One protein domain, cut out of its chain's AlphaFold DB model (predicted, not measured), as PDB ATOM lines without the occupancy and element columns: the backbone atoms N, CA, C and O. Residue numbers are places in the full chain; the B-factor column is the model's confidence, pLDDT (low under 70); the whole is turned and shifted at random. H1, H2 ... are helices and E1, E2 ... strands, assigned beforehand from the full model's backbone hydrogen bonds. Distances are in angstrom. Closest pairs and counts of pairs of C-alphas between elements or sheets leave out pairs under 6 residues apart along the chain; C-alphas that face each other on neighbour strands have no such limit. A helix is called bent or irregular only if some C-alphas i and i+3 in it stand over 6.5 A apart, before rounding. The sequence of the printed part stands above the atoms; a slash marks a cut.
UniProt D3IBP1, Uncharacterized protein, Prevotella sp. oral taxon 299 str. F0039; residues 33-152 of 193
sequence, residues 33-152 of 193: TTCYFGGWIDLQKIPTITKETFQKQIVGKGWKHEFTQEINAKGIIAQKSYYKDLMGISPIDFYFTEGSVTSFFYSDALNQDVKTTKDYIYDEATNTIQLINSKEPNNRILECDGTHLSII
ATOM      1  N   THR A  33     182.325 180.044  88.397       41.09
ATOM      2  CA  THR A  33     183.346 179.759  87.367       41.09
ATOM      3  C   THR A  33     182.872 178.904  86.179       41.09
ATOM      4  O   THR A  33     183.688 178.433  85.396       41.09
ATOM      5  N   THR A  34     181.571 178.717  85.966       47.00
ATOM      6  CA  THR A  34     181.058 178.058  84.747       47.00
ATOM      7  C   THR A  34     179.783 178.736  84.277       47.00
ATOM      8  O   THR A  34     178.673 178.220  84.383       47.00
ATOM      9  N   CYS A  35     179.978 179.940  83.760       52.38
ATOM     10  CA  CYS A  35     179.044 180.640  82.897       52.38
ATOM     11  C   CYS A  35     179.235 180.091  81.472       52.38
ATOM     12  O   CYS A  35     180.295 180.276  80.881       52.38
ATOM     13  N   TYR A  36     178.232 179.415  80.904       62.53
ATOM     14  CA  TYR A  36     178.321 178.781  79.577       62.53
ATOM     15  C   TYR A  36     178.216 179.778  78.398       62.53
ATOM     16  O   TYR A  36     177.788 179.428  77.296       62.53
ATOM     17  N   PHE A  37     178.592 181.040  78.606       63.31
ATOM     18  CA  PHE A  37     178.313 182.129  77.675       63.31
ATOM     19  C   PHE A  37     179.081 181.950  76.368       63.31
ATOM     20  O   PHE A  37     180.302 182.055  76.331       63.31
ATOM     21  N   GLY A  38     178.351 181.681  75.281       64.69
ATOM     22  CA  GLY A  38     178.967 181.386  73.983       64.69
ATOM     23  C   GLY A  38     179.690 180.037  73.928       64.69
ATOM     24  O   GLY A  38     180.468 179.810  73.002       64.69
ATOM     25  N   GLY A  39     179.463 179.168  74.917       84.00
ATOM     26  CA  GLY A  39     180.078 177.852  75.021       84.00
ATOM     27  C   GLY A  39     179.394 176.781  74.170       84.00
ATOM     28  O   GLY A  39     178.479 177.036  73.381       84.00
ATOM     29  N   TRP A  40     179.852 175.546  74.357       89.75
ATOM     30  CA  TRP A  40     179.319 174.364  73.690       89.75
ATOM     31  C   TRP A  40     179.270 173.175  74.653       89.75
ATOM     32  O   TRP A  40     180.205 172.972  75.427       89.75
ATOM     33  N   ILE A  41     178.199 172.382  74.581       89.75
ATOM     34  CA  ILE A  41     178.033 171.125  75.323       89.75
ATOM     35  C   ILE A  41     177.928 169.961  74.337       89.75
ATOM     36  O   ILE A  41     177.085 169.966  73.439       89.75
ATOM     37  N   ASP A  42     178.726 168.916  74.558       91.62
ATOM     38  CA  ASP A  42     178.559 167.637  73.869       91.62
ATOM     39  C   ASP A  42     177.363 166.875  74.463       91.62
ATOM     40  O   ASP A  42     177.478 166.173  75.470       91.62
ATOM     41  N   LEU A  43     176.193 167.006  73.833       89.69
ATOM     42  CA  LEU A  43     174.941 166.398  74.303       89.69
ATOM     43  C   LEU A  43     174.979 164.856  74.368       89.69
ATOM     44  O   LEU A  43     174.122 164.252  75.024       89.69
ATOM     45  N   GLN A  44     175.959 164.227  73.707       89.25
ATOM     46  CA  GLN A  44     176.171 162.776  73.712       89.25
ATOM     47  C   GLN A  44     177.083 162.308  74.853       89.25
ATOM     48  O   GLN A  44     177.153 161.112  75.122       89.25
ATOM     49  N   LYS A  45     177.775 163.227  75.538       89.12
ATOM     50  CA  LYS A  45     178.726 162.916  76.619       89.12
ATOM     51  C   LYS A  45     178.321 163.500  77.969       89.12
ATOM     52  O   LYS A  45     179.169 163.694  78.837       89.12
ATOM     53  N   ILE A  46     177.035 163.785  78.154       89.25
ATOM     54  CA  ILE A  46     176.515 164.206  79.456       89.25
ATOM     55  C   ILE A  46     176.687 163.038  80.444       89.25
ATOM     56  O   ILE A  46     176.178 161.949  80.158       89.25
ATOM     57  N   PRO A  47     177.396 163.231  81.573       88.25
ATOM     58  CA  PRO A  47     177.621 162.173  82.552       88.25
ATOM     59  C   PRO A  47     176.306 161.645  83.119       88.25
ATOM     60  O   PRO A  47     175.420 162.429  83.449       88.25
ATOM     61  N   THR A  48     176.178 160.330  83.278       91.75
ATOM     62  CA  THR A  48     175.017 159.729  83.945       91.75
ATOM     63  C   THR A  48     174.949 160.173  85.402       91.75
ATOM     64  O   THR A  48     175.954 160.151  86.115       91.75
ATOM     65  N   ILE A  49     173.754 160.537  85.859       94.50
ATOM     66  CA  ILE A  49     173.470 160.806  87.265       94.50
ATOM     67  C   ILE A  49     172.650 159.635  87.785       94.50
ATOM     68  O   ILE A  49     171.601 159.303  87.246       94.50
ATOM     69  N   THR A  50     173.142 158.971  88.827       96.00
ATOM     70  CA  THR A  50     172.416 157.821  89.363       96.00
ATOM     71  C   THR A  50     171.180 158.255  90.139       96.00
ATOM     72  O   THR A  50     171.139 159.373  90.659       96.00
ATOM     73  N   LYS A  51     170.187 157.371  90.308       96.62
ATOM     74  CA  LYS A  51     169.050 157.659  91.209       96.62
ATOM     75  C   LYS A  51     169.513 158.003  92.623       96.62
ATOM     76  O   LYS A  51     168.985 158.931  93.222       96.62
ATOM     77  N   GLU A  52     170.520 157.301  93.140       96.38
ATOM     78  CA  GLU A  52     171.105 157.593  94.453       96.38
ATOM     79  C   GLU A  52     171.712 159.001  94.498       96.38
ATOM     80  O   GLU A  52     171.449 159.765  95.427       96.38
ATOM     81  N   THR A  53     172.476 159.373  93.468       95.50
ATOM     82  CA  THR A  53     173.073 160.708  93.353       95.50
ATOM     83  C   THR A  53     171.994 161.782  93.259       95.50
ATOM     84  O   THR A  53     172.048 162.762  93.998       95.50
ATOM     85  N   PHE A  54     170.973 161.574  92.425       96.81
ATOM     86  CA  PHE A  54     169.823 162.466  92.298       96.81
ATOM     87  C   PHE A  54     169.107 162.662  93.644       96.81
ATOM     88  O   PHE A  54     168.909 163.796  94.083       96.81
ATOM     89  N   GLN A  55     168.798 161.574  94.355       96.81
ATOM     90  CA  GLN A  55     168.163 161.632  95.676       96.81
ATOM     91  C   GLN A  55     169.039 162.379  96.690       96.81
ATOM     92  O   GLN A  55     168.604 163.331  97.336       96.81
ATOM     93  N   LYS A  56     170.320 162.017  96.782       96.56
ATOM     94  CA  LYS A  56     171.258 162.622  97.730       96.56
ATOM     95  C   LYS A  56     171.511 164.098  97.444       96.56
ATOM     96  O   LYS A  56     171.606 164.896  98.380       96.56
ATOM     97  N   GLN A  57     171.666 164.480  96.179       96.31
ATOM     98  CA  GLN A  57     172.151 165.806  95.797       96.31
ATOM     99  C   GLN A  57     171.052 166.774  95.387       96.31
ATOM    100  O   GLN A  57     171.235 167.954  95.640       96.31
ATOM    101  N   ILE A  58     169.899 166.329  94.881       97.44
ATOM    102  CA  ILE A  58     168.849 167.213  94.339       97.44
ATOM    103  C   ILE A  58     167.588 167.192  95.195       97.44
ATOM    104  O   ILE A  58     167.080 168.260  95.538       97.44
ATOM    105  N   VAL A  59     167.123 166.010  95.599       98.06
ATOM    106  CA  VAL A  59     165.902 165.877  96.406       98.06
ATOM    107  C   VAL A  59     166.088 166.501  97.797       98.06
ATOM    108  O   VAL A  59     167.184 166.501  98.376       98.06
ATOM    109  N   GLY A  60     165.012 167.114  98.293       97.88
ATOM    110  CA  GLY A  60     164.947 167.848  99.554       97.88
ATOM    111  C   GLY A  60     165.623 169.220  99.521       97.88
ATOM    112  O   GLY A  60     165.946 169.753 100.580       97.88
ATOM    113  N   LYS A  61     165.910 169.784  98.338       98.06
ATOM    114  CA  LYS A  61     166.651 171.050  98.202       98.06
ATOM    115  C   LYS A  61     165.952 172.030  97.275       98.06
ATOM    116  O   LYS A  61     165.375 171.642  96.258       98.06
ATOM    117  N   GLY A  62     166.043 173.304  97.654       98.44
ATOM    118  CA  GLY A  62     165.690 174.438  96.812       98.44
ATOM    119  C   GLY A  62     166.858 174.843  95.913       98.44
ATOM    120  O   GLY A  62     168.020 174.749  96.316       98.44
ATOM    121  N   TRP A  63     166.542 175.305  94.713       98.69
ATOM    122  CA  TRP A  63     167.466 175.658  93.645       98.69
ATOM    123  C   TRP A  63     167.072 177.013  93.083       98.69
ATOM    124  O   TRP A  63     166.048 177.146  92.413       98.69
ATOM    125  N   LYS A  64     167.883 178.020  93.401       98.25
ATOM    126  CA  LYS A  64     167.683 179.407  93.002       98.25
ATOM    127  C   LYS A  64     168.413 179.675  91.704       98.25
ATOM    128  O   LYS A  64     169.602 179.380  91.592       98.25
ATOM    129  N   HIS A  65     167.680 180.196  90.741       97.12
ATOM    130  CA  HIS A  65     168.139 180.522  89.410       97.12
ATOM    131  C   HIS A  65     169.286 181.531  89.453       97.12
ATOM    132  O   HIS A  65     169.261 182.497  90.217       97.12
ATOM    133  N   GLU A  66     170.302 181.286  88.628       94.25
ATOM    134  CA  GLU A  66     171.405 182.221  88.401       94.25
ATOM    135  C   GLU A  66     171.389 182.756  86.968       94.25
ATOM    136  O   GLU A  66     171.491 183.963  86.745       94.25
ATOM    137  N   PHE A  67     171.253 181.869  85.980       91.44
ATOM    138  CA  PHE A  67     171.140 182.254  84.575       91.44
ATOM    139  C   PHE A  67     170.470 181.167  83.735       91.44
ATOM    140  O   PHE A  67     170.478 179.991  84.093       91.44
ATOM    141  N   THR A  68     169.951 181.575  82.575       94.62
ATOM    142  CA  THR A  68     169.502 180.686  81.495       94.62
ATOM    143  C   THR A  68     169.967 181.247  80.164       94.62
ATOM    144  O   THR A  68     169.848 182.451  79.930       94.62
ATOM    145  N   GLN A  69     170.464 180.391  79.278       93.69
ATOM    146  CA  GLN A  69     170.889 180.758  77.925       93.69
ATOM    147  C   GLN A  69     170.331 179.751  76.931       93.69
ATOM    148  O   GLN A  69     170.392 178.555  77.200       93.69
ATOM    149  N   GLU A  70     169.798 180.212  75.794       94.44
ATOM    150  CA  GLU A  70     169.302 179.294  74.759       94.44
ATOM    151  C   GLU A  70     170.423 178.347  74.304       94.44
ATOM    152  O   GLU A  70     171.569 178.766  74.117       94.44
ATOM    153  N   ILE A  71     170.079 177.077  74.106       94.75
ATOM    154  CA  ILE A  71     170.957 176.054  73.538       94.75
ATOM    155  C   ILE A  71     170.281 175.446  72.318       94.75
ATOM    156  O   ILE A  71     169.101 175.100  72.346       94.75
ATOM    157  N   ASN A  72     171.024 175.310  71.224       92.88
ATOM    158  CA  ASN A  72     170.494 174.663  70.028       92.88
ATOM    159  C   ASN A  72     170.734 173.145  70.038       92.88
ATOM    160  O   ASN A  72     171.500 172.614  70.839       92.88
ATOM    161  N   ALA A  73     170.137 172.435  69.079       91.94
ATOM    162  CA  ALA A  73     170.268 170.979  68.950       91.94
ATOM    163  C   ALA A  73     171.712 170.481  68.717       91.94
ATOM    164  O   ALA A  73     171.981 169.291  68.851       91.94
ATOM    165  N   LYS A  74     172.648 171.373  68.360       92.50
ATOM    166  CA  LYS A  74     174.079 171.059  68.225       92.50
ATOM    167  C   LYS A  74     174.857 171.300  69.519       92.50
ATOM    168  O   LYS A  74     176.065 171.104  69.518       92.50
ATOM    169  N   GLY A  75     174.197 171.748  70.586       92.19
ATOM    170  CA  GLY A  75     174.807 172.046  71.874       92.19
ATOM    171  C   GLY A  75     175.462 173.425  71.975       92.19
ATOM    172  O   GLY A  75     176.161 173.681  72.949       92.19
ATOM    173  N   ILE A  76     175.288 174.308  70.984       93.31
ATOM    174  CA  ILE A  76     175.869 175.664  70.996       93.31
ATOM    175  C   ILE A  76     174.992 176.572  71.854       93.31
ATOM    176  O   ILE A  76     173.771 176.587  71.673       93.31
ATOM    177  N   ILE A  77     175.623 177.343  72.740       93.50
ATOM    178  CA  ILE A  77     174.954 178.150  73.763       93.50
ATOM    179  C   ILE A  77     175.005 179.631  73.388       93.50
ATOM    180  O   ILE A  77     176.036 180.158  72.967       93.50
ATOM    181  N   ALA A  78     173.874 180.316  73.532       91.00
ATOM    182  CA  ALA A  78     173.759 181.738  73.250       91.00
ATOM    183  C   ALA A  78     174.640 182.578  74.188       91.00
ATOM    184  O   ALA A  78     174.813 182.267  75.360       91.00
ATOM    185  N   GLN A  79     175.156 183.707  73.701       88.31
ATOM    186  CA  GLN A  79     175.975 184.627  74.507       88.31
ATOM    187  C   GLN A  79     175.161 185.532  75.439       88.31
ATOM    188  O   GLN A  79     175.731 186.239  76.263       88.31
ATOM    189  N   LYS A  80     173.836 185.566  75.299       88.06
ATOM    190  CA  LYS A  80     172.961 186.428  76.099       88.06
ATOM    191  C   LYS A  80     172.057 185.579  76.980       88.06
ATOM    192  O   LYS A  80     171.699 184.463  76.608       88.06
ATOM    193  N   SER A  81     171.677 186.143  78.126       89.44
ATOM    194  CA  SER A  81     170.611 185.581  78.954       89.44
ATOM    195  C   SER A  81     169.316 185.503  78.147       89.44
ATOM    196  O   SER A  81     168.955 186.470  77.473       89.44
ATOM    197  N   TYR A  82     168.623 184.372  78.251       91.19
ATOM    198  CA  TYR A  82     167.325 184.138  77.624       91.19
ATOM    199  C   TYR A  82     166.304 185.209  78.027       91.19
ATOM    200  O   TYR A  82     165.576 185.717  77.184       91.19
ATOM    201  N   TYR A  83     166.308 185.616  79.298       89.88
ATOM    202  CA  TYR A  83     165.315 186.537  79.853       89.88
ATOM    203  C   TYR A  83     165.595 188.021  79.580       89.88
ATOM    204  O   TYR A  83     164.764 188.852  79.917       89.88
ATOM    205  N   LYS A  84     166.747 188.384  78.993       86.00
ATOM    206  CA  LYS A  84     167.174 189.794  78.884       86.00
ATOM    207  C   LYS A  84     166.175 190.679  78.128       86.00
ATOM    208  O   LYS A  84     165.989 191.828  78.507       86.00
ATOM    209  N   ASP A  85     165.566 190.136  77.078       82.94
ATOM    210  CA  ASP A  85     164.705 190.878  76.150       82.94
ATOM    211  C   ASP A  85     163.280 190.283  76.082       82.94
ATOM    212  O   ASP A  85     162.516 190.581  75.164       82.94
ATOM    213  N   LEU A  86     162.918 189.411  77.034       84.50
ATOM    214  CA  LEU A  86     161.595 188.790  77.107       84.50
ATOM    215  C   LEU A  86     160.691 189.549  78.077       84.50
ATOM    216  O   LEU A  86     161.096 189.906  79.177       84.50
ATOM    217  N   MET A  87     159.439 189.748  77.668       78.69
ATOM    218  CA  MET A  87     158.366 190.270  78.515       78.69
ATOM    219  C   MET A  87     157.388 189.137  78.837       78.69
ATOM    220  O   MET A  87     157.131 188.296  77.972       78.69
ATOM    221  N   GLY A  88     156.817 189.106  80.043       75.69
ATOM    222  CA  GLY A  88     155.815 188.101  80.411       75.69
ATOM    223  C   GLY A  88     156.371 186.772  80.922       75.69
ATOM    224  O   GLY A  88     155.584 185.905  81.300       75.69
ATOM    225  N   ILE A  89     157.693 186.573  80.909       81.81
ATOM    226  CA  ILE A  89     158.334 185.315  81.308       81.81
ATOM    227  C   ILE A  89     159.434 185.620  82.318       81.81
ATOM    228  O   ILE A  89     160.377 186.350  82.017       81.81
ATOM    229  N   SER A  90     159.332 185.017  83.499       86.31
ATOM    230  CA  SER A  90     160.318 185.137  84.565       86.31
ATOM    231  C   SER A  90     161.190 183.879  84.676       86.31
ATOM    232  O   SER A  90     160.801 182.792  84.223       86.31
ATOM    233  N   PRO A  91     162.391 184.008  85.265       92.56
ATOM    234  CA  PRO A  91     163.140 182.862  85.749       92.56
ATOM    235  C   PRO A  91     162.319 181.999  86.703       92.56
ATOM    236  O   PRO A  91     161.474 182.499  87.444       92.56
ATOM    237  N   ILE A  92     162.590 180.697  86.677       94.94
ATOM    238  CA  ILE A  92     161.898 179.714  87.509       94.94
ATOM    239  C   ILE A  92     162.900 179.137  88.493       94.94
ATOM    240  O   ILE A  92     163.879 178.533  88.063       94.94
ATOM    241  N   ASP A  93     162.611 179.276  89.778       97.94
ATOM    242  CA  ASP A  93     163.297 178.577  90.858       97.94
ATOM    243  C   ASP A  93     162.603 177.238  91.142       97.94
ATOM    244  O   ASP A  93     161.400 177.092  90.916       97.94
ATOM    245  N   PHE A  94     163.334 176.261  91.682       98.31
ATOM    246  CA  PHE A  94     162.795 174.921  91.931       98.31
ATOM    247  C   PHE A  94     162.967 174.461  93.375       98.31
ATOM    248  O   PHE A  94     163.960 174.763  94.026       98.31
ATOM    249  N   TYR A  95     162.046 173.629  93.849       98.56
ATOM    250  CA  TYR A  95     162.205 172.796  95.037       98.56
ATOM    251  C   TYR A  95     161.800 171.364  94.706       98.56
ATOM    252  O   TYR A  95     160.663 171.118  94.308       98.56
ATOM    253  N   PHE A  96     162.725 170.419  94.865       98.38
ATOM    254  CA  PHE A  96     162.459 169.005  94.600       98.38
ATOM    255  C   PHE A  96     162.163 168.267  95.900       98.38
ATOM    256  O   PHE A  96     162.985 168.259  96.815       98.38
ATOM    257  N   THR A  97     161.028 167.582  95.951       98.06
ATOM    258  CA  THR A  97     160.717 166.571  96.963       98.06
ATOM    259  C   THR A  97     160.758 165.176  96.341       98.06
ATOM    260  O   THR A  97     161.085 165.006  95.159       98.06
ATOM    261  N   GLU A  98     160.469 164.161  97.149       95.56
ATOM    262  CA  GLU A  98     160.274 162.810  96.646       95.56
ATOM    263  C   GLU A  98     159.013 162.777  95.771       95.56
ATOM    264  O   GLU A  98     157.894 162.932  96.251       95.56
ATOM    265  N   GLY A  99     159.211 162.637  94.460       95.38
ATOM    266  CA  GLY A  99     158.130 162.489  93.485       95.38
ATOM    267  C   GLY A  99     157.452 163.780  93.021       95.38
ATOM    268  O   GLY A  99     156.708 163.707  92.052       95.38
ATOM    269  N   SER A 100     157.717 164.950  93.617       97.50
ATOM    270  CA  SER A 100     157.160 166.223  93.128       97.50
ATOM    271  C   SER A 100     158.160 167.376  93.105       97.50
ATOM    272  O   SER A 100     159.100 167.440  93.901       97.50
ATOM    273  N   VAL A 101     157.968 168.292  92.160       97.81
ATOM    274  CA  VAL A 101     158.753 169.515  92.009       97.81
ATOM    275  C   VAL A 101     157.828 170.716  92.125       97.81
ATOM    276  O   VAL A 101     156.812 170.804  91.433       97.81
ATOM    277  N   THR A 102     158.191 171.641  93.005       97.94
ATOM    278  CA  THR A 102     157.565 172.956  93.102       97.94
ATOM    279  C   THR A 102     158.395 173.949  92.303       97.94
ATOM    280  O   THR A 102     159.591 174.102  92.546       97.94
ATOM    281  N   SER A 103     157.754 174.632  91.365       96.56
ATOM    282  CA  SER A 103     158.326 175.748  90.616       96.56
ATOM    283  C   SER A 103     157.857 177.058  91.235       96.56
ATOM    284  O   SER A 103     156.656 177.209  91.458       96.56
ATOM    285  N   PHE A 104     158.764 178.004  91.460       97.38
ATOM    286  CA  PHE A 104     158.469 179.348  91.963       97.38
ATOM    287  C   PHE A 104     158.855 180.373  90.907       97.38
ATOM    288  O   PHE A 104     159.967 180.331  90.380       97.38
ATOM    289  N   PHE A 105     157.942 181.277  90.575       94.75
ATOM    290  CA  PHE A 105     158.177 182.289  89.553       94.75
ATOM    291  C   PHE A 105     157.226 183.472  89.729       94.75
ATOM    292  O   PHE A 105     156.159 183.353  90.331       94.75
ATOM    293  N   TYR A 106     157.600 184.618  89.170       92.69
ATOM    294  CA  TYR A 106     156.717 185.778  89.118       92.69
ATOM    295  C   TYR A 106     155.789 185.675  87.904       92.69
ATOM    296  O   TYR A 106     156.251 185.441  86.784       92.69
ATOM    297  N   SER A 107     154.482 185.836  88.101       90.06
ATOM    298  CA  SER A 107     153.506 185.824  87.012       90.06
ATOM    299  C   SER A 107     153.072 187.244  86.664       90.06
ATOM    300  O   SER A 107     152.242 187.811  87.368       90.06
ATOM    301  N   ASP A 108     153.537 187.774  85.529       87.19
ATOM    302  CA  ASP A 108     153.104 189.087  85.018       87.19
ATOM    303  C   ASP A 108     151.579 189.155  84.824       87.19
ATOM    304  O   ASP A 108     150.951 190.172  85.101       87.19
ATOM    305  N   ALA A 109     150.959 188.046  84.404       87.25
ATOM    306  CA  ALA A 109     149.511 187.959  84.200       87.25
ATOM    307  C   ALA A 109     148.700 188.124  85.497       87.25
ATOM    308  O   ALA A 109     147.567 188.597  85.455       87.25
ATOM    309  N   LEU A 110     149.264 187.712  86.636       89.00
ATOM    310  CA  LEU A 110     148.634 187.825  87.955       89.00
ATOM    311  C   LEU A 110     149.253 188.946  88.804       89.00
ATOM    312  O   LEU A 110     148.753 189.229  89.887       89.00
ATOM    313  N   ASN A 111     150.329 189.568  88.315       90.50
ATOM    314  CA  ASN A 111     151.132 190.572  89.002       90.50
ATOM    315  C   ASN A 111     151.569 190.133  90.417       90.50
ATOM    316  O   ASN A 111     151.514 190.919  91.365       90.50
ATOM    317  N   GLN A 112     151.968 188.868  90.578       93.50
ATOM    318  CA  GLN A 112     152.344 188.298  91.877       93.50
ATOM    319  C   GLN A 112     153.286 187.092  91.748       93.50
ATOM    320  O   GLN A 112     153.334 186.423  90.713       93.50
ATOM    321  N   ASP A 113     153.987 186.795  92.842       95.00
ATOM    322  CA  ASP A 113     154.810 185.600  93.018       95.00
ATOM    323  C   ASP A 113     153.938 184.354  93.223       95.00
ATOM    324  O   ASP A 113     153.114 184.288  94.144       95.00
ATOM    325  N   VAL A 114     154.113 183.355  92.356       95.75
ATOM    326  CA  VAL A 114     153.303 182.134  92.341       95.75
ATOM    327  C   VAL A 114     154.146 180.873  92.372       95.75
ATOM    328  O   VAL A 114     155.228 180.796  91.784       95.75
ATOM    329  N   LYS A 115     153.613 179.849  93.029       96.44
ATOM    330  CA  LYS A 115     154.179 178.506  93.003       96.44
ATOM    331  C   LYS A 115     153.202 177.505  92.408       96.44
ATOM    332  O   LYS A 115     151.987 177.667  92.500       96.44
ATOM    333  N   THR A 116     153.752 176.484  91.768       94.88
ATOM    334  CA  THR A 116     152.993 175.342  91.258       94.88
ATOM    335  C   THR A 116     153.762 174.070  91.546       94.88
ATOM    336  O   THR A 116     154.970 174.013  91.309       94.88
ATOM    337  N   THR A 117     153.068 173.060  92.057       96.19
ATOM    338  CA  THR A 117     153.655 171.744  92.313       96.19
ATOM    339  C   THR A 117     153.140 170.729  91.302       96.19
ATOM    340  O   THR A 117     151.938 170.630  91.064       96.19
ATOM    341  N   LYS A 118     154.059 169.975  90.698       95.56
ATOM    342  CA  LYS A 118     153.746 168.883  89.773       95.56
ATOM    343  C   LYS A 118     154.515 167.634  90.174       95.56
ATOM    344  O   LYS A 118     155.680 167.721  90.565       95.56
ATOM    345  N   ASP A 119     153.886 166.478  90.013       97.75
ATOM    346  CA  ASP A 119     154.587 165.208  90.165       97.75
ATOM    347  C   ASP A 119     155.595 165.019  89.025       97.75
ATOM    348  O   ASP A 119     155.371 165.468  87.894       97.75
ATOM    349  N   TYR A 120     156.705 164.343  89.305       97.75
ATOM    350  CA  TYR A 120     157.714 164.010  88.308       97.75
ATOM    351  C   TYR A 120     158.242 162.585  88.465       97.75
ATOM    352  O   TYR A 120     158.211 161.985  89.540       97.75
ATOM    353  N   ILE A 121     158.798 162.068  87.373       97.12
ATOM    354  CA  ILE A 121     159.610 160.853  87.352       97.12
ATOM    355  C   ILE A 121     161.012 161.233  86.888       97.12
ATOM    356  O   ILE A 121     161.178 161.993  85.932       97.12
ATOM    357  N   TYR A 122     162.018 160.706  87.585       97.88
ATOM    358  CA  TYR A 122     163.411 160.806  87.169       97.88
ATOM    359  C   TYR A 122     163.858 159.525  86.456       97.88
ATOM    360  O   TYR A 122     163.786 158.430  87.026       97.88
ATOM    361  N   ASP A 123     164.343 159.680  85.225       96.62
ATOM    362  CA  ASP A 123     164.942 158.613  84.428       96.62
ATOM    363  C   ASP A 123     166.473 158.749  84.394       96.62
ATOM    364  O   ASP A 123     167.038 159.606  83.713       96.62
ATOM    365  N   GLU A 124     167.144 157.860  85.124       96.00
ATOM    366  CA  GLU A 124     168.606 157.734  85.205       96.00
ATOM    367  C   GLU A 124     169.252 157.359  83.864       96.00
ATOM    368  O   GLU A 124     170.388 157.749  83.608       96.00
ATOM    369  N   ALA A 125     168.547 156.653  82.970       94.50
ATOM    370  CA  ALA A 125     169.121 156.263  81.682       94.50
ATOM    371  C   ALA A 125     169.351 157.475  80.766       94.50
ATOM    372  O   ALA A 125     170.249 157.470  79.923       94.50
ATOM    373  N   THR A 126     168.540 158.519  80.934       94.25
ATOM    374  CA  THR A 126     168.553 159.718  80.085       94.25
ATOM    375  C   THR A 126     168.907 160.999  80.847       94.25
ATOM    376  O   THR A 126     169.091 162.051  80.228       94.25
ATOM    377  N   ASN A 127     169.053 160.920  82.173       96.12
ATOM    378  CA  ASN A 127     169.089 162.040  83.117       96.12
ATOM    379  C   ASN A 127     167.873 162.969  83.012       96.12
ATOM    380  O   ASN A 127     167.999 164.174  83.249       96.12
ATOM    381  N   THR A 128     166.709 162.457  82.618       97.00
ATOM    382  CA  THR A 128     165.549 163.316  82.380       97.00
ATOM    383  C   THR A 128     164.612 163.401  83.575       97.00
ATOM    384  O   THR A 128     164.409 162.436  84.308       97.00
ATOM    385  N   ILE A 129     164.047 164.588  83.769       97.19
ATOM    386  CA  ILE A 129     162.940 164.858  84.682       97.19
ATOM    387  C   ILE A 129     161.702 165.030  83.808       97.19
ATOM    388  O   ILE A 129     161.598 165.998  83.047       97.19
ATOM    389  N   GLN A 130     160.777 164.083  83.917       95.94
ATOM    390  CA  GLN A 130     159.495 164.108  83.227       95.94
ATOM    391  C   GLN A 130     158.398 164.513  84.203       95.94
ATOM    392  O   GLN A 130     158.210 163.856  85.224       95.94
ATOM    393  N   LEU A 131     157.637 165.553  83.870       95.31
ATOM    394  CA  LEU A 131     156.465 165.951  84.646       95.31
ATOM    395  C   LEU A 131     155.279 165.036  84.315       95.31
ATOM    396  O   LEU A 131     154.931 164.854  83.145       95.31
ATOM    397  N   ILE A 132     154.642 164.466  85.337       94.94
ATOM    398  CA  ILE A 132     153.494 163.566  85.172       94.94
ATOM    399  C   ILE A 132     152.274 164.378  84.725       94.94
ATOM    400  O   ILE A 132     152.058 165.503  85.173       94.94
ATOM    401  N   ASN A 133     151.473 163.809  83.817       90.44
ATOM    402  CA  ASN A 133     150.286 164.450  83.233       90.44
ATOM    403  C   ASN A 133     150.577 165.800  82.542       90.44
ATOM    404  O   ASN A 133     149.665 166.601  82.325       90.44
ATOM    405  N   SER A 134     151.834 166.047  82.162       88.75
ATOM    406  CA  SER A 134     152.254 167.235  81.422       88.75
ATOM    407  C   SER A 134     152.471 166.912  79.946       88.75
ATOM    408  O   SER A 134     152.930 165.829  79.589       88.75
ATOM    409  N   LYS A 135     152.158 167.877  79.077       87.44
ATOM    410  CA  LYS A 135     152.564 167.857  77.659       87.44
ATOM    411  C   LYS A 135     153.903 168.564  77.428       87.44
ATOM    412  O   LYS A 135     154.344 168.673  76.288       87.44
ATOM    413  N   GLU A 136     154.493 169.115  78.485       88.00
ATOM    414  CA  GLU A 136     155.804 169.753  78.418       88.00
ATOM    415  C   GLU A 136     156.871 168.675  78.171       88.00
ATOM    416  O   GLU A 136     156.847 167.643  78.850       88.00
ATOM    417  N   PRO A 137     157.790 168.894  77.216       91.88
ATOM    418  CA  PRO A 137     158.953 168.040  77.041       91.88
ATOM    419  C   PRO A 137     159.800 167.935  78.311       91.88
ATOM    420  O   PRO A 137     159.759 168.793  79.196       91.88
ATOM    421  N   ASN A 138     160.596 166.871  78.382       93.31
ATOM    422  CA  ASN A 138     161.407 166.583  79.554       93.31
ATOM    423  C   ASN A 138     162.548 167.594  79.717       93.31
ATOM    424  O   ASN A 138     163.224 167.960  78.755       93.31
ATOM    425  N   ASN A 139     162.842 167.939  80.968       96.25
ATOM    426  CA  ASN A 139     164.101 168.590  81.316       96.25
ATOM    427  C   ASN A 139     165.201 167.530  81.447       96.25
ATOM    428  O   ASN A 139     164.912 166.383  81.787       96.25
ATOM    429  N   ARG A 140     166.466 167.897  81.229       96.44
ATOM    430  CA  ARG A 140     167.611 166.982  81.371       96.44
ATOM    431  C   ARG A 140     168.665 167.560  82.298       96.44
ATOM    432  O   ARG A 140     169.127 168.674  82.082       96.44
ATOM    433  N   ILE A 141     169.084 166.801  83.302       96.50
ATOM    434  CA  ILE A 141     170.149 167.227  84.210       96.50
ATOM    435  C   ILE A 141     171.503 167.042  83.524       96.50
ATOM    436  O   ILE A 141     171.804 165.972  82.987       96.50
ATOM    437  N   LEU A 142     172.308 168.103  83.554       94.50
ATOM    438  CA  LEU A 142     173.675 168.119  83.039       94.50
ATOM    439  C   LEU A 142     174.675 167.694  84.110       94.50
ATOM    440  O   LEU A 142     175.521 166.838  83.872       94.50
ATOM    441  N   GLU A 143     174.569 168.312  85.282       92.31
ATOM    442  CA  GLU A 143     175.502 168.156  86.393       92.31
ATOM    443  C   GLU A 143     174.850 168.630  87.696       92.31
ATOM    444  O   GLU A 143     173.986 169.513  87.699       92.31
ATOM    445  N   CYS A 144     175.285 168.043  88.808       92.81
ATOM    446  CA  CYS A 144     174.993 168.519  90.151       92.81
ATOM    447  C   CYS A 144     176.179 168.184  91.058       92.81
ATOM    448  O   CYS A 144     176.631 167.041  91.096       92.81
ATOM    449  N   ASP A 145     176.688 169.171  91.793       89.31
ATOM    450  CA  ASP A 145     177.773 168.976  92.771       89.31
ATOM    451  C   ASP A 145     177.276 169.092  94.229       89.31
ATOM    452  O   ASP A 145     178.052 169.029  95.182       89.31
ATOM    453  N   GLY A 146     175.958 169.239  94.414       89.56
ATOM    454  CA  GLY A 146     175.308 169.467  95.708       89.56
ATOM    455  C   GLY A 146     175.271 170.934  96.154       89.56
ATOM    456  O   GLY A 146     174.574 171.247  97.122       89.56
ATOM    457  N   THR A 147     175.966 171.827  95.447       94.62
ATOM    458  CA  THR A 147     175.934 173.288  95.633       94.62
ATOM    459  C   THR A 147     175.365 174.014  94.420       94.62
ATOM    460  O   THR A 147     174.657 175.004  94.590       94.62
ATOM    461  N   HIS A 148     175.594 173.481  93.221       95.69
ATOM    462  CA  HIS A 148     175.031 173.947  91.966       95.69
ATOM    463  C   HIS A 148     174.355 172.804  91.217       95.69
ATOM    464  O   HIS A 148     174.748 171.641  91.331       95.69
ATOM    465  N   LEU A 149     173.350 173.173  90.435       96.69
ATOM    466  CA  LEU A 149     172.600 172.297  89.551       96.69
ATOM    467  C   LEU A 149     172.539 172.960  88.177       96.69
ATOM    468  O   LEU A 149     172.156 174.124  88.079       96.69
ATOM    469  N   SER A 150     172.890 172.221  87.128       95.94
ATOM    470  CA  SER A 150     172.738 172.677  85.745       95.94
ATOM    471  C   SER A 150     171.753 171.767  85.006       95.94
ATOM    472  O   SER A 150     171.852 170.538  85.072       95.94
ATOM    473  N   ILE A 151     170.794 172.361  84.297       96.38
ATOM    474  CA  ILE A 151     169.701 171.659  83.611       96.38
ATOM    475  C   ILE A 151     169.581 172.183  82.176       96.38
ATOM    476  O   ILE A 151     169.594 173.392  81.957       96.38
ATOM    477  N   ILE A 152     169.407 171.286  81.203       96.56
ATOM    478  CA  ILE A 152     168.781 171.626  79.922       96.56
ATOM    479  C   ILE A 152     167.276 171.691  80.167       96.56
ATOM    480  O   ILE A 152     166.626 170.668  80.399       96.56
TER     481      ILE A 152
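What this domain is: This is residues 33 to 152 of the 193 residues of an uncharacterized protein of Prevotella sp. oral taxon 299 str. F0039 (UniProt D3IBP1). One long antiparallel sheet curls like part of a barrel and folds back on itself, E1, E2 and E3 facing E5, E6 and E7, with E4 as the hinge; its edge strands E1 and E7 come near each other without pairing. The short helix H1 packs beside the strands, close to E4 and E6, while H2 only grazes the sheet. The printed part has 120 residues, with two named helices and seven named strands in the order H1 E1 H2 E2 E3 E4 E5 E6 E7, and is mostly strand. The sheet's order is E1 E2 E3 E4 E5 E6 E7. The whole is compact, with a radius of gyration of the C-alphas of 14.7 A, and rounded, spanning 39 by 34 by 29 A.

How they stand to each other: H1, residues 51 to 57, is on the sheet at a height of 7.6 A, over none of its strands. E1, residues 61 to 71, bends by 69 degrees at residue 66. H2, residues 82 to 85, comes closest to E1 at the C-alphas of Gln 69 and Tyr 82, 4.9 A apart. E2, residues 93 to 96, is antiparallel to E1, with N 63 and O 94 2.7 A apart. A meander, each strand the antiparallel neighbour of the one before, runs from E2 through E3, residues 100 to 107, E4, residues 112 to 123, E5, residues 128 to 131, and E6, residues 139 to 144, to E7, residues 148 to 152. Its N and O pairs within hydrogen-bond range include N 95 and O 102 at 2.8 A, N 103 and O 116 at 2.9 A, N 121 and O 130 at 2.9 A, N 129 and O 139 at 2.8 A, and N 142 and O 150 at 2.9 A. E4 bends by 56 degrees at residue 119; it pairs with E3 over residues 112 to 119 and with E5 over residues 120 to 123. The closest C-alphas of E1 and E7, those of Trp 63 and Leu 149, are 7.4 A apart. In H1 every O i to N i+4 pair is within hydrogen-bond range; H2 is too short for such a pair.

Where its parts are: H1 begins at C-alpha 51, (169.050, 157.659, 91.209), and is 9.9 A long. E1 measures 25.5 A, E3 20.9 A and E4 33.1 A, E4 beginning at C-alpha 112, (152.344, 188.298, 91.877). H2 is irregular: C-alphas 82 and 85 are 7.4 A apart. E2 and E5 have four residues each. E6 measures 14.0 A and E7 13.8 A, ending at C-alpha 152, (168.781, 171.626, 79.922).

The domain as a whole: The two C-alphas farthest apart, those of Lys 45 and Asn 111, are 41.0 A apart. The printed part has no cut, and no link is long. Residues 33 to 50 hold no named element. The mean pLDDT of the printed part is 91.4, and residues 33 to 38 are under 70.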